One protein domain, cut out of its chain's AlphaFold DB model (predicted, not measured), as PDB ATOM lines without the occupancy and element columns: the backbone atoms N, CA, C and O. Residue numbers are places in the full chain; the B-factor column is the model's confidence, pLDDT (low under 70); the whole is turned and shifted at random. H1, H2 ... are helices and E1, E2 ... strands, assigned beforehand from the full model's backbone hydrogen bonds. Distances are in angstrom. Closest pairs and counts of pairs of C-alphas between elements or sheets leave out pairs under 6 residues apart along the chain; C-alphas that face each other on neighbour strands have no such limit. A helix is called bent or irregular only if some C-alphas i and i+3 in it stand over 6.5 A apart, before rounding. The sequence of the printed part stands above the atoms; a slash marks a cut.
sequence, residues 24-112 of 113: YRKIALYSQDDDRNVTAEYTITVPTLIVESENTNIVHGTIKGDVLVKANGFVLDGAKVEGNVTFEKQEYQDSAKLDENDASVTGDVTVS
ATOM      1  N   TYR A  24     -17.187  11.111  20.645       97.25
ATOM      2  CA  TYR A  24     -16.307  11.152  19.483       97.25
ATOM      3  C   TYR A  24     -16.513   9.940  18.577       97.25
ATOM      4  O   TYR A  24     -16.452   8.789  19.022       97.25
ATOM      5  N   ARG A  25     -16.665  10.181  17.266       97.62
ATOM      6  CA  ARG A  25     -16.772   9.103  16.276       97.62
ATOM      7  C   ARG A  25     -15.803   9.280  15.111       97.62
ATOM      8  O   ARG A  25     -16.081   9.987  14.150       97.62
ATOM      9  N   LYS A  26     -14.684   8.547  15.134       97.38
ATOM     10  CA  LYS A  26     -13.730   8.508  14.011       97.38
ATOM     11  C   LYS A  26     -14.146   7.529  12.911       97.38
ATOM     12  O   LYS A  26     -14.291   6.331  13.169       97.38
ATOM     13  N   ILE A  27     -14.218   8.013  11.674       97.81
ATOM     14  CA  ILE A  27     -14.277   7.198  10.456       97.81
ATOM     15  C   ILE A  27     -12.920   7.297   9.755       97.81
ATOM     16  O   ILE A  27     -12.637   8.250   9.038       97.81
ATOM     17  N   ALA A  28     -12.054   6.315  10.001       97.38
ATOM     18  CA  ALA A  28     -10.736   6.246   9.379       97.38
ATOM     19  C   ALA A  28     -10.835   5.611   7.987       97.38
ATOM     20  O   ALA A  28     -11.095   4.413   7.871       97.38
ATOM     21  N   LEU A  29     -10.595   6.394   6.936       98.25
ATOM     22  CA  LEU A  29     -10.535   5.907   5.554       98.25
ATOM     23  C   LEU A  29      -9.092   5.736   5.088       98.25
ATOM     24  O   LEU A  29      -8.758   6.031   3.943       98.25
ATOM     25  N   TYR A  30      -8.233   5.245   5.973       98.12
ATOM     26  CA  TYR A  30      -6.826   5.048   5.680       98.12
ATOM     27  C   TYR A  30      -6.227   3.903   6.492       98.12
ATOM     28  O   TYR A  30      -6.787   3.475   7.504       98.12
ATOM     29  N   SER A  31      -5.075   3.423   6.034       98.00
ATOM     30  CA  SER A  31      -4.153   2.598   6.812       98.00
ATOM     31  C   SER A  31      -2.873   3.374   7.090       98.00
ATOM     32  O   SER A  31      -2.501   4.269   6.329       98.00
ATOM     33  N   GLN A  32      -2.186   3.006   8.168       97.44
ATOM     34  CA  GLN A  32      -0.904   3.587   8.551       97.44
ATOM     35  C   GLN A  32       0.080   2.503   8.994       97.44
ATOM     36  O   GLN A  32      -0.340   1.413   9.385       97.44
ATOM     37  N   ASP A  33       1.373   2.801   8.906       97.06
ATOM     38  CA  ASP A  33       2.432   1.980   9.502       97.06
ATOM     39  C   ASP A  33       2.622   2.284  11.006       97.06
ATOM     40  O   ASP A  33       1.899   3.097  11.597       97.06
ATOM     41  N   ASP A  34       3.590   1.611  11.636       97.12
ATOM     42  CA  ASP A  34       3.910   1.778  13.062       97.12
ATOM     43  C   ASP A  34       4.431   3.190  13.397       97.12
ATOM     44  O   ASP A  34       4.225   3.683  14.510       97.12
ATOM     45  N   ASP A  35       5.036   3.872  12.419       96.94
ATOM     46  CA  ASP A  35       5.526   5.252  12.523       96.94
ATOM     47  C   ASP A  35       4.423   6.294  12.243       96.94
ATOM     48  O   ASP A  35       4.669   7.500  12.308       96.94
ATOM     49  N   ARG A  36       3.179   5.841  12.011       93.69
ATOM     50  CA  ARG A  36       1.980   6.646  11.708       93.69
ATOM     51  C   ARG A  36       2.012   7.352  10.355       93.69
ATOM     52  O   ARG A  36       1.248   8.295  10.145       93.69
ATOM     53  N   ASN A  37       2.831   6.891   9.417       95.69
ATOM     54  CA  ASN A  37       2.738   7.357   8.040       95.69
ATOM     55  C   ASN A  37       1.509   6.733   7.386       95.69
ATOM     56  O   ASN A  37       1.287   5.526   7.495       95.69
ATOM     57  N   VAL A  38       0.720   7.538   6.673       96.62
ATOM     58  CA  VAL A  38      -0.393   7.029   5.865       96.62
ATOM     59  C   VAL A  38       0.170   6.173   4.730       96.62
ATOM     60  O   VAL A  38       0.970   6.642   3.923       96.62
ATOM     61  N   THR A  39      -0.246   4.908   4.663       98.00
ATOM     62  CA  THR A  39       0.237   3.930   3.670       98.00
ATOM     63  C   THR A  39      -0.801   3.590   2.608       98.00
ATOM     64  O   THR A  39      -0.449   3.112   1.530       98.00
ATOM     65  N   ALA A  40      -2.080   3.840   2.891       98.12
ATOM     66  CA  ALA A  40      -3.167   3.685   1.937       98.12
ATOM     67  C   ALA A  40      -4.350   4.566   2.327       98.12
ATOM     68  O   ALA A  40      -4.608   4.762   3.510       98.12
ATOM     69  N   GLU A  41      -5.107   5.005   1.329       98.31
ATOM     70  CA  GLU A  41      -6.373   5.712   1.494       98.31
ATOM     71  C   GLU A  41      -7.505   4.936   0.817       98.31
ATOM     72  O   GLU A  41      -7.298   4.207  -0.159       98.31
ATOM     73  N   TYR A  42      -8.716   5.090   1.340       98.56
ATOM     74  CA  TYR A  42      -9.893   4.349   0.915       98.56
ATOM     75  C   TYR A  42     -11.018   5.280   0.479       98.56
ATOM     76  O   TYR A  42     -11.180   6.395   0.970       98.56
ATOM     77  N   THR A  43     -11.840   4.774  -0.436       98.75
ATOM     78  CA  THR A  43     -13.010   5.492  -0.939       98.75
ATOM     79  C   THR A  43     -14.300   4.821  -0.487       98.75
ATOM     80  O   THR A  43     -14.464   3.604  -0.653       98.75
ATOM     81  N   ILE A  44     -15.241   5.611   0.026       98.50
ATOM     82  CA  ILE A  44     -16.654   5.247   0.148       98.50
ATOM     83  C   ILE A  44     -17.398   5.862  -1.033       98.50
ATOM     84  O   ILE A  44     -17.257   7.046  -1.307       98.50
ATOM     85  N   THR A  45     -18.195   5.064  -1.731       98.81
ATOM     86  CA  THR A  45     -19.158   5.536  -2.727       98.81
ATOM     87  C   THR A  45     -20.554   5.274  -2.191       98.81
ATOM     88  O   THR A  45     -20.875   4.131  -1.867       98.81
ATOM     89  N   VAL A  46     -21.363   6.314  -2.067       98.75
ATOM     90  CA  VAL A  46     -22.690   6.280  -1.438       98.75
ATOM     91  C   VAL A  46     -23.567   7.349  -2.097       98.75
ATOM     92  O   VAL A  46     -23.009   8.327  -2.587       98.75
ATOM     93  N   PRO A  47     -24.902   7.206  -2.158       98.69
ATOM     94  CA  PRO A  47     -25.752   8.311  -2.593       98.69
ATOM     95  C   PRO A  47     -25.665   9.471  -1.589       98.69
ATOM     96  O   PRO A  47     -25.167  10.541  -1.938       98.69
ATOM     97  N   THR A  48     -26.024   9.221  -0.324       98.81
ATOM     98  CA  THR A  48     -25.817  10.171   0.776       98.81
ATOM     99  C   THR A  48     -25.267   9.495   2.036       98.81
ATOM    100  O   THR A  48     -25.770   8.464   2.490       98.81
ATOM    101  N   LEU A  49     -24.228  10.088   2.629       98.81
ATOM    102  CA  LEU A  49     -23.762   9.782   3.981       98.81
ATOM    103  C   LEU A  49     -24.447  10.730   4.973       98.81
ATOM    104  O   LEU A  49     -24.239  11.938   4.920       98.81
ATOM    105  N   ILE A  50     -25.247  10.191   5.886       98.88
ATOM    106  CA  ILE A  50     -25.984  10.966   6.886       98.88
ATOM    107  C   ILE A  50     -25.233  10.894   8.219       98.88
ATOM    108  O   ILE A  50     -24.968   9.806   8.731       98.88
ATOM    109  N   VAL A  51     -24.888  12.044   8.789       98.75
ATOM    110  CA  VAL A  51     -24.115  12.160  10.031       98.75
ATOM    111  C   VAL A  51     -25.025  12.640  11.157       98.75
ATOM    112  O   VAL A  51     -25.382  13.814  11.201       98.75
ATOM    113  N   GLU A  52     -25.386  11.736  12.068       98.62
ATOM    114  CA  GLU A  52     -26.238  12.021  13.238       98.62
ATOM    115  C   GLU A  52     -25.480  11.919  14.571       98.62
ATOM    116  O   GLU A  52     -25.969  12.389  15.592       98.62
ATOM    117  N   SER A  53     -24.284  11.324  14.578       98.44
ATOM    118  CA  SER A  53     -23.406  11.287  15.753       98.44
ATOM    119  C   SER A  53     -22.618  12.590  15.883       98.44
ATOM    120  O   SER A  53     -21.924  12.993  14.943       98.44
ATOM    121  N   GLU A  54     -22.650  13.199  17.069       98.19
ATOM    122  CA  GLU A  54     -21.812  14.358  17.392       98.19
ATOM    123  C   GLU A  54     -20.323  14.028  17.265       98.19
ATOM    124  O   GLU A  54     -19.899  12.878  17.433       98.19
ATOM    125  N   ASN A  55     -19.535  15.056  16.944       98.44
ATOM    126  CA  ASN A  55     -18.078  14.987  16.834       98.44
ATOM    127  C   ASN A  55     -17.591  13.876  15.887       98.44
ATOM    128  O   ASN A  55     -16.533  13.268  16.093       98.44
ATOM    129  N   THR A  56     -18.381  13.578  14.849       98.75
ATOM    130  CA  THR A  56     -17.962  12.654  13.798       98.75
ATOM    131  C   THR A  56     -16.796  13.270  13.034       98.75
ATOM    132  O   THR A  56     -16.929  14.346  12.456       98.75
ATOM    133  N   ASN A  57     -15.666  12.568  13.003       98.62
ATOM    134  CA  ASN A  57     -14.457  12.981  12.303       98.62
ATOM    135  C   ASN A  57     -14.123  11.969  11.196       98.62
ATOM    136  O   ASN A  57     -13.791  10.812  11.487       98.62
ATOM    137  N   ILE A  58     -14.228  12.391   9.935       98.62
ATOM    138  CA  ILE A  58     -13.815  11.600   8.772       98.62
ATOM    139  C   ILE A  58     -12.359  11.934   8.464       98.62
ATOM    140  O   ILE A  58     -12.037  13.069   8.124       98.62
ATOM    141  N   VAL A  59     -11.496  10.923   8.563       98.50
ATOM    142  CA  VAL A  59     -10.044  11.102   8.489       98.50
ATOM    143  C   VAL A  59      -9.487  10.422   7.240       98.50
ATOM    144  O   VAL A  59      -9.644   9.203   7.086       98.50
ATOM    145  N   HIS A  60      -8.799  11.206   6.406       98.50
ATOM    146  CA  HIS A  60      -8.229  10.842   5.105       98.50
ATOM    147  C   HIS A  60      -9.252  10.268   4.107       98.50
ATOM    148  O   HIS A  60     -10.458  10.202   4.357       98.50
ATOM    149  N   GLY A  61      -8.767   9.851   2.935       98.38
ATOM    150  CA  GLY A  61      -9.564   9.142   1.940       98.38
ATOM    151  C   GLY A  61     -10.622  10.004   1.259       98.38
ATOM    152  O   GLY A  61     -10.502  11.224   1.144       98.38
ATOM    153  N   THR A  62     -11.639   9.351   0.697       98.75
ATOM    154  CA  THR A  62     -12.628  10.039  -0.149       98.75
ATOM    155  C   THR A  62     -14.040   9.511   0.059       98.75
ATOM    156  O   THR A  62     -14.283   8.305  -0.009       98.75
ATOM    157  N   ILE A  63     -14.991  10.422   0.228       98.81
ATOM    158  CA  ILE A  63     -16.423  10.168   0.091       98.81
ATOM    159  C   ILE A  63     -16.838  10.610  -1.314       98.81
ATOM    160  O   ILE A  63     -16.699  11.776  -1.656       98.81
ATOM    161  N   LYS A  64     -17.327   9.682  -2.138       98.81
ATOM    162  CA  LYS A  64     -17.996   9.966  -3.416       98.81
ATOM    163  C   LYS A  64     -19.496   9.851  -3.197       98.81
ATOM    164  O   LYS A  64     -20.001   8.728  -3.103       98.81
ATOM    165  N   GLY A  65     -20.166  10.984  -3.085       98.75
ATOM    166  CA  GLY A  65     -21.541  11.070  -2.610       98.75
ATOM    167  C   GLY A  65     -21.766  12.329  -1.794       98.75
ATOM    168  O   GLY A  65     -20.806  12.955  -1.339       98.75
ATOM    169  N   ASP A  66     -23.031  12.668  -1.592       98.88
ATOM    170  CA  ASP A  66     -23.398  13.811  -0.766       98.88
ATOM    171  C   ASP A  66     -23.259  13.471   0.722       98.88
ATOM    172  O   ASP A  66     -23.349  12.309   1.134       98.88
ATOM    173  N   VAL A  67     -23.049  14.489   1.549       98.88
ATOM    174  CA  VAL A  67     -23.001  14.370   3.007       98.88
ATOM    175  C   VAL A  67     -24.076  15.265   3.606       98.88
ATOM    176  O   VAL A  67     -24.085  16.472   3.380       98.88
ATOM    177  N   LEU A  68     -24.966  14.676   4.402       98.88
ATOM    178  CA  LEU A  68     -25.974  15.393   5.176       98.88
ATOM    179  C   LEU A  68     -25.585  15.375   6.654       98.88
ATOM    180  O   LEU A  68     -25.560  14.316   7.277       98.88
ATOM    181  N   VAL A  69     -25.308  16.543   7.223       98.88
ATOM    182  CA  VAL A  69     -24.859  16.699   8.610       98.88
ATOM    183  C   VAL A  69     -26.009  17.166   9.497       98.88
ATOM    184  O   VAL A  69     -26.601  18.221   9.266       98.88
ATOM    185  N   LYS A  70     -26.304  16.383  10.537       98.69
ATOM    186  CA  LYS A  70     -27.412  16.583  11.487       98.69
ATOM    187  C   LYS A  70     -26.951  16.662  12.948       98.69
ATOM    188  O   LYS A  70     -27.756  16.488  13.859       98.69
ATOM    189  N   ALA A  71     -25.659  16.879  13.180       98.44
ATOM    190  CA  ALA A  71     -25.064  16.915  14.510       98.44
ATOM    191  C   ALA A  71     -23.919  17.933  14.581       98.44
ATOM    192  O   ALA A  71     -23.339  18.304  13.559       98.44
ATOM    193  N   ASN A  72     -23.597  18.374  15.797       98.62
ATOM    194  CA  ASN A  72     -22.520  19.329  16.042       98.62
ATOM    195  C   ASN A  72     -21.130  18.700  15.886       98.62
ATOM    196  O   ASN A  72     -20.944  17.493  16.062       98.62
ATOM    197  N   GLY A  73     -20.141  19.555  15.615       98.50
ATOM    198  CA  GLY A  73     -18.724  19.192  15.683       98.50
ATOM    199  C   GLY A  73     -18.257  18.262  14.564       98.50
ATOM    200  O   GLY A  73     -17.297  17.520  14.752       98.50
ATOM    201  N   PHE A  74     -18.930  18.255  13.412       98.81
ATOM    202  CA  PHE A  74     -18.496  17.464  12.261       98.81
ATOM    203  C   PHE A  74     -17.125  17.930  11.749       98.81
ATOM    204  O   PHE A  74     -16.904  19.126  11.553       98.81
ATOM    205  N   VAL A  75     -16.209  16.990  11.511       98.81
ATOM    206  CA  VAL A  75     -14.848  17.282  11.045       98.81
ATOM    207  C   VAL A  75     -14.508  16.469   9.798       98.81
ATOM    208  O   VAL A  75     -14.715  15.253   9.758       98.81
ATOM    209  N   LEU A  76     -13.935  17.144   8.802       98.81
ATOM    210  CA  LEU A  76     -13.135  16.531   7.746       98.81
ATOM    211  C   LEU A  76     -11.660  16.815   8.028       98.81
ATOM    212  O   LEU A  76     -11.271  17.974   8.137       98.81
ATOM    213  N   ASP A  77     -10.859  15.759   8.126       98.56
ATOM    214  CA  ASP A  77      -9.436  15.816   8.466       98.56
ATOM    215  C   ASP A  77      -8.634  15.076   7.388       98.56
ATOM    216  O   ASP A  77      -8.630  13.845   7.329       98.56
ATOM    217  N   GLY A  78      -8.061  15.816   6.439       98.12
ATOM    218  CA  GLY A  78      -7.418  15.271   5.235       98.12
ATOM    219  C   GLY A  78      -8.337  14.462   4.316       98.12
ATOM    220  O   GLY A  78      -7.874  13.841   3.358       98.12
ATOM    221  N   ALA A  79      -9.640  14.443   4.597       98.56
ATOM    222  CA  ALA A  79     -10.650  13.739   3.822       98.56
ATOM    223  C   ALA A  79     -11.201  14.611   2.688       98.56
ATOM    224  O   ALA A  79     -11.315  15.833   2.800       98.56
ATOM    225  N   LYS A  80     -11.593  13.962   1.590       98.69
ATOM    226  CA  LYS A  80     -12.195  14.623   0.424       98.69
ATOM    227  C   LYS A  80     -13.653  14.224   0.270       98.69
ATOM    228  O   LYS A  80     -13.962  13.032   0.277       98.69
ATOM    229  N   VAL A  81     -14.534  15.194   0.064       98.81
ATOM    230  CA  VAL A  81     -15.927  14.962  -0.329       98.81
ATOM    231  C   VAL A  81     -16.088  15.342  -1.798       98.81
ATOM    232  O   VAL A  81     -16.070  16.515  -2.164       98.81
ATOM    233  N   GLU A  82     -16.238  14.325  -2.645       98.69
ATOM    234  CA  GLU A  82     -16.655  14.451  -4.041       98.69
ATOM    235  C   GLU A  82     -18.191  14.443  -4.122       98.69
ATOM    236  O   GLU A  82     -18.812  13.456  -4.528       98.69
ATOM    237  N   GLY A  83     -18.796  15.537  -3.667       98.69
ATOM    238  CA  GLY A  83     -20.240  15.726  -3.531       98.69
ATOM    239  C   GLY A  83     -20.541  17.012  -2.768       98.69
ATOM    240  O   GLY A  83     -19.623  17.789  -2.479       98.69
ATOM    241  N   ASN A  84     -21.810  17.240  -2.449       98.81
ATOM    242  CA  ASN A  84     -22.231  18.377  -1.634       98.81
ATOM    243  C   ASN A  84     -22.150  18.041  -0.142       98.81
ATOM    244  O   ASN A  84     -22.322  16.887   0.256       98.81
ATOM    245  N   VAL A  85     -21.941  19.057   0.692       98.81
ATOM    246  CA  VAL A  85     -22.114  18.961   2.147       98.81
ATOM    247  C   VAL A  85     -23.263  19.875   2.547       98.81
ATOM    248  O   VAL A  85     -23.167  21.096   2.440       98.81
ATOM    249  N   THR A  86     -24.351  19.291   3.031       98.81
ATOM    250  CA  THR A  86     -25.515  20.034   3.510       98.81
ATOM    251  C   THR A  86     -25.649  19.864   5.011       98.81
ATOM    252  O   THR A  86     -25.700  18.749   5.524       98.81
ATOM    253  N   PHE A  87     -25.744  20.974   5.727       98.88
ATOM    254  CA  PHE A  87     -26.053  21.000   7.149       98.88
ATOM    255  C   PHE A  87     -27.560  21.161   7.335       98.88
ATOM    256  O   PHE A  87     -28.186  22.012   6.703       98.88
ATOM    257  N   GLU A  88     -28.169  20.358   8.204       98.69
ATOM    258  CA  GLU A  88     -29.605  20.478   8.501       98.69
ATOM    259  C   GLU A  88     -29.928  21.806   9.204       98.69
ATOM    260  O   GLU A  88     -31.032  22.324   9.077       98.69
ATOM    261  N   LYS A  89     -28.959  22.384   9.926       98.62
ATOM    262  CA  LYS A  89     -29.099  23.655  10.644       98.62
ATOM    263  C   LYS A  89     -27.800  24.449  10.637       98.62
ATOM    264  O   LYS A  89     -26.717  23.867  10.600       98.62
ATOM    265  N   GLN A  90     -27.922  25.770  10.793       98.44
ATOM    266  CA  GLN A  90     -26.780  26.686  10.892       98.44
ATOM    267  C   GLN A  90     -25.835  26.311  12.045       98.44
ATOM    268  O   GLN A  90     -24.628  26.316  11.854       98.44
ATOM    269  N   GLU A  91     -26.365  25.886  13.200       98.44
ATOM    270  CA  GLU A  91     -25.544  25.483  14.358       98.44
ATOM    271  C   GLU A  91     -24.580  24.317  14.047       98.44
ATOM    272  O   GLU A  91     -23.448  24.282  14.537       98.44
ATOM    273  N   TYR A  92     -24.993  23.389  13.178       98.69
ATOM    274  CA  TYR A  92     -24.158  22.262  12.762       98.69
ATOM    275  C   TYR A  92     -23.047  22.717  11.816       98.69
ATOM    276  O   TYR A  92     -21.938  22.199  11.895       98.69
ATOM    277  N   GLN A  93     -23.322  23.705  10.957       98.62
ATOM    278  CA  GLN A  93     -22.301  24.304  10.099       98.62
ATOM    279  C   GLN A  93     -21.306  25.135  10.913       98.62
ATOM    280  O   GLN A  93     -20.101  24.998  10.727       98.62
ATOM    281  N   ASP A  94     -21.801  25.967  11.830       98.56
ATOM    282  CA  ASP A  94     -20.984  26.873  12.644       98.56
ATOM    283  C   ASP A  94     -19.987  26.116  13.532       98.56
ATOM    284  O   ASP A  94     -18.912  26.627  13.847       98.56
ATOM    285  N   SER A  95     -20.339  24.895  13.946       98.56
ATOM    286  CA  SER A  95     -19.479  24.024  14.753       98.56
ATOM    287  C   SER A  95     -18.578  23.092  13.933       98.56
ATOM    288  O   SER A  95     -17.731  22.412  14.517       98.56
ATOM    289  N   ALA A  96     -18.742  23.034  12.608       98.62
ATOM    290  CA  ALA A  96     -18.007  22.111  11.752       98.62
ATOM    291  C   ALA A  96     -16.638  22.647  11.314       98.62
ATOM    292  O   ALA A  96     -16.401  23.851  11.221       98.62
ATOM    293  N   LYS A  97     -15.738  21.719  10.988       98.62
ATOM    294  CA  LYS A  97     -14.407  21.997  10.435       98.62
ATOM    295  C   LYS A  97     -14.214  21.193   9.158       98.62
ATOM    296  O   LYS A  97     -14.227  19.966   9.206       98.62
ATOM    297  N   LEU A  98     -14.068  21.862   8.020       98.19
ATOM    298  CA  LEU A  98     -14.062  21.203   6.704       98.19
ATOM    299  C   LEU A  98     -12.715  21.295   5.968       98.19
ATOM    300  O   LEU A  98     -12.610  20.804   4.847       98.19
ATOM    301  N   ASP A  99     -11.713  21.922   6.580       95.94
ATOM    302  CA  ASP A  99     -10.428  22.294   5.978       95.94
ATOM    303  C   ASP A  99      -9.204  21.834   6.799       95.94
ATOM    304  O   ASP A  99      -8.078  22.258   6.533       95.94
ATOM    305  N   GLU A 100      -9.387  20.939   7.778       97.81
ATOM    306  CA  GLU A 100      -8.275  20.395   8.567       97.81
ATOM    307  C   GLU A 100      -7.400  19.472   7.696       97.81
ATOM    308  O   GLU A 100      -7.904  18.631   6.950       97.81
ATOM    309  N   ASN A 101      -6.075  19.625   7.793       95.62
ATOM    310  CA  ASN A 101      -5.065  18.807   7.098       95.62
ATOM    311  C   ASN A 101      -5.322  18.590   5.590       95.62
ATOM    312  O   ASN A 101      -5.237  17.467   5.102       95.62
ATOM    313  N   ASP A 102      -5.615  19.665   4.851       95.38
ATOM    314  CA  ASP A 102      -5.903  19.647   3.404       95.38
ATOM    315  C   ASP A 102      -7.213  18.924   3.019       95.38
ATOM    316  O   ASP A 102      -7.390  18.479   1.876       95.38
ATOM    317  N   ALA A 103      -8.160  18.821   3.958       98.38
ATOM    318  CA  ALA A 103      -9.524  18.407   3.652       98.38
ATOM    319  C   ALA A 103     -10.185  19.335   2.618       98.38
ATOM    320  O   ALA A 103      -9.861  20.519   2.495       98.38
ATOM    321  N   SER A 104     -11.104  18.781   1.826       98.44
ATOM    322  CA  SER A 104     -11.794  19.549   0.786       98.44
ATOM    323  C   SER A 104     -13.163  18.988   0.424       98.44
ATOM    324  O   SER A 104     -13.417  17.785   0.507       98.44
ATOM    325  N   VAL A 105     -14.031  19.884  -0.043       98.69
ATOM    326  CA  VAL A 105     -15.347  19.583  -0.611       98.69
ATOM    327  C   VAL A 105     -15.363  20.115  -2.041       98.69
ATOM    328  O   VAL A 105     -15.008  21.271  -2.269       98.69
ATOM    329  N   THR A 106     -15.719  19.280  -3.018       98.25
ATOM    330  CA  THR A 106     -15.766  19.705  -4.430       98.25
ATOM    331  C   THR A 106     -17.115  20.281  -4.844       98.25
ATOM    332  O   THR A 106     -17.175  20.989  -5.847       98.25
ATOM    333  N   GLY A 107     -18.191  19.904  -4.149       98.31
ATOM    334  CA  GLY A 107     -19.534  20.436  -4.358       98.31
ATOM    335  C   GLY A 107     -19.825  21.646  -3.477       98.31
ATOM    336  O   GLY A 107     -18.921  22.267  -2.915       98.31
ATOM    337  N   ASP A 108     -21.107  21.968  -3.352       98.31
ATOM    338  CA  ASP A 108     -21.559  23.093  -2.544       98.31
ATOM    339  C   ASP A 108     -21.581  22.738  -1.053       98.31
ATOM    340  O   ASP A 108     -21.870  21.604  -0.660       98.31
ATOM    341  N   VAL A 109     -21.307  23.743  -0.219       98.56
ATOM    342  CA  VAL A 109     -21.487  23.673   1.233       98.56
ATOM    343  C   VAL A 109     -22.658  24.573   1.610       98.56
ATOM    344  O   VAL A 109     -22.567  25.795   1.477       98.56
ATOM    345  N   THR A 110     -23.764  23.982   2.055       98.56
ATOM    346  CA  THR A 110     -25.033  24.694   2.275       98.56
ATOM    347  C   THR A 110     -25.671  24.354   3.615       98.56
ATOM    348  O   THR A 110     -25.368  23.333   4.230       98.56
ATOM    349  N   VAL A 111     -26.591  25.207   4.056       98.31
ATOM    350  CA  VAL A 111     -27.544  24.901   5.129       98.31
ATOM    351  C   VAL A 111     -28.905  24.678   4.479       98.31
ATOM    352  O   VAL A 111     -29.247  25.390   3.535       98.31
ATOM    353  N   SER A 112     -29.650  23.678   4.948       92.25
ATOM    354  CA  SER A 112     -31.020  23.420   4.486       92.25
ATOM    355  C   SER A 112     -31.914  24.635   4.770       92.25
ATOM    356  O   SER A 112     -31.784  25.248   5.829       92.25
TER     357      SER A 112
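Overview. This is residues 24 to 112 of the 113 residues of an uncharacterized protein of Bifidobacterium longum (UniProt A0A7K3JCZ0). The backbone winds as a solenoid of stacked turns: E1, E5, E7 and E10 lie side by side as one wall, while the bent strands E4 and E6 with E8, E9 and E11 make the other two sides. The hairpin of E2 and E3 reaches out from the first turn along the longest axis, and H1 sits at a corner of the turn between E9 and E10. The printed part has 89 residues with eleven named strands and one named helix, in the order E1 to E9, H1, E10, E11; the class is mostly strand. The sheet E1, E5, E7, E10 and the branched sheet E4, E6, E8, E9, E11 are parallel, and E2 with E3 is antiparallel. The whole is compact, with a radius of gyration of the C-alphas of 12.5 A, and elongated, spanning 41 by 23 by 19 A.

Arrangement. Start at E1, residues 25 to 28, an edge strand; its parallel neighbour is E5, residues 56 to 59, with N 27 and O 57 2.8 A apart. Beyond E5 look for E7, residues 75 to 77, with N 58 and O 75 at 2.9 A, then the edge strand E10, residues 97 to 100, with N 76 and O 97 at 2.9 A. E1 runs on at 76 degrees into E2, residues 30 to 32, which forms a hairpin with E3, residues 38 to 41; N 31 and O 40 are 2.9 A apart. E3 runs on at 79 degrees into E4, residues 43 to 51, which bends by 101 degrees at residue 47. E4 lies on one side of E6, residues 62 to 69, with N 49 and O 66 at 2.8 A. E6 bends by 90 degrees at residue 65; on its other side are E8, residues 80 to 82, with N 63 and O 80 at 2.8 A, and E9, residues 85 to 87, with N 69 and O 86 at 2.8 A. Beside E9 find E11, residues 109 to 111, with N 87 and O 110 at 2.8 A. H1, residues 90 to 94, is on this twisted sheet at a height of 6.7 A, only just over none of its strands, with 2 of its C-alphas falling on E9; its O i to N i+4 pair is within hydrogen-bond range.

Along the chain. Find C-alpha 25 at (-16.772, 9.103, 16.276), where E1 begins and runs 9.6 A. E4 begins at C-alpha 43, (-13.010, 5.492, -0.939), and measures 17.0 A; E6 measures 16.5 A. E11 ends at C-alpha 111, (-27.544, 24.901, 5.129).

Size, cuts and confidence. The two farthest C-alphas, of Asp 34 and Ser 112, are 42.0 A apart. The printed part has no cut, and no link is long. No printed residue is under 70 in pLDDT.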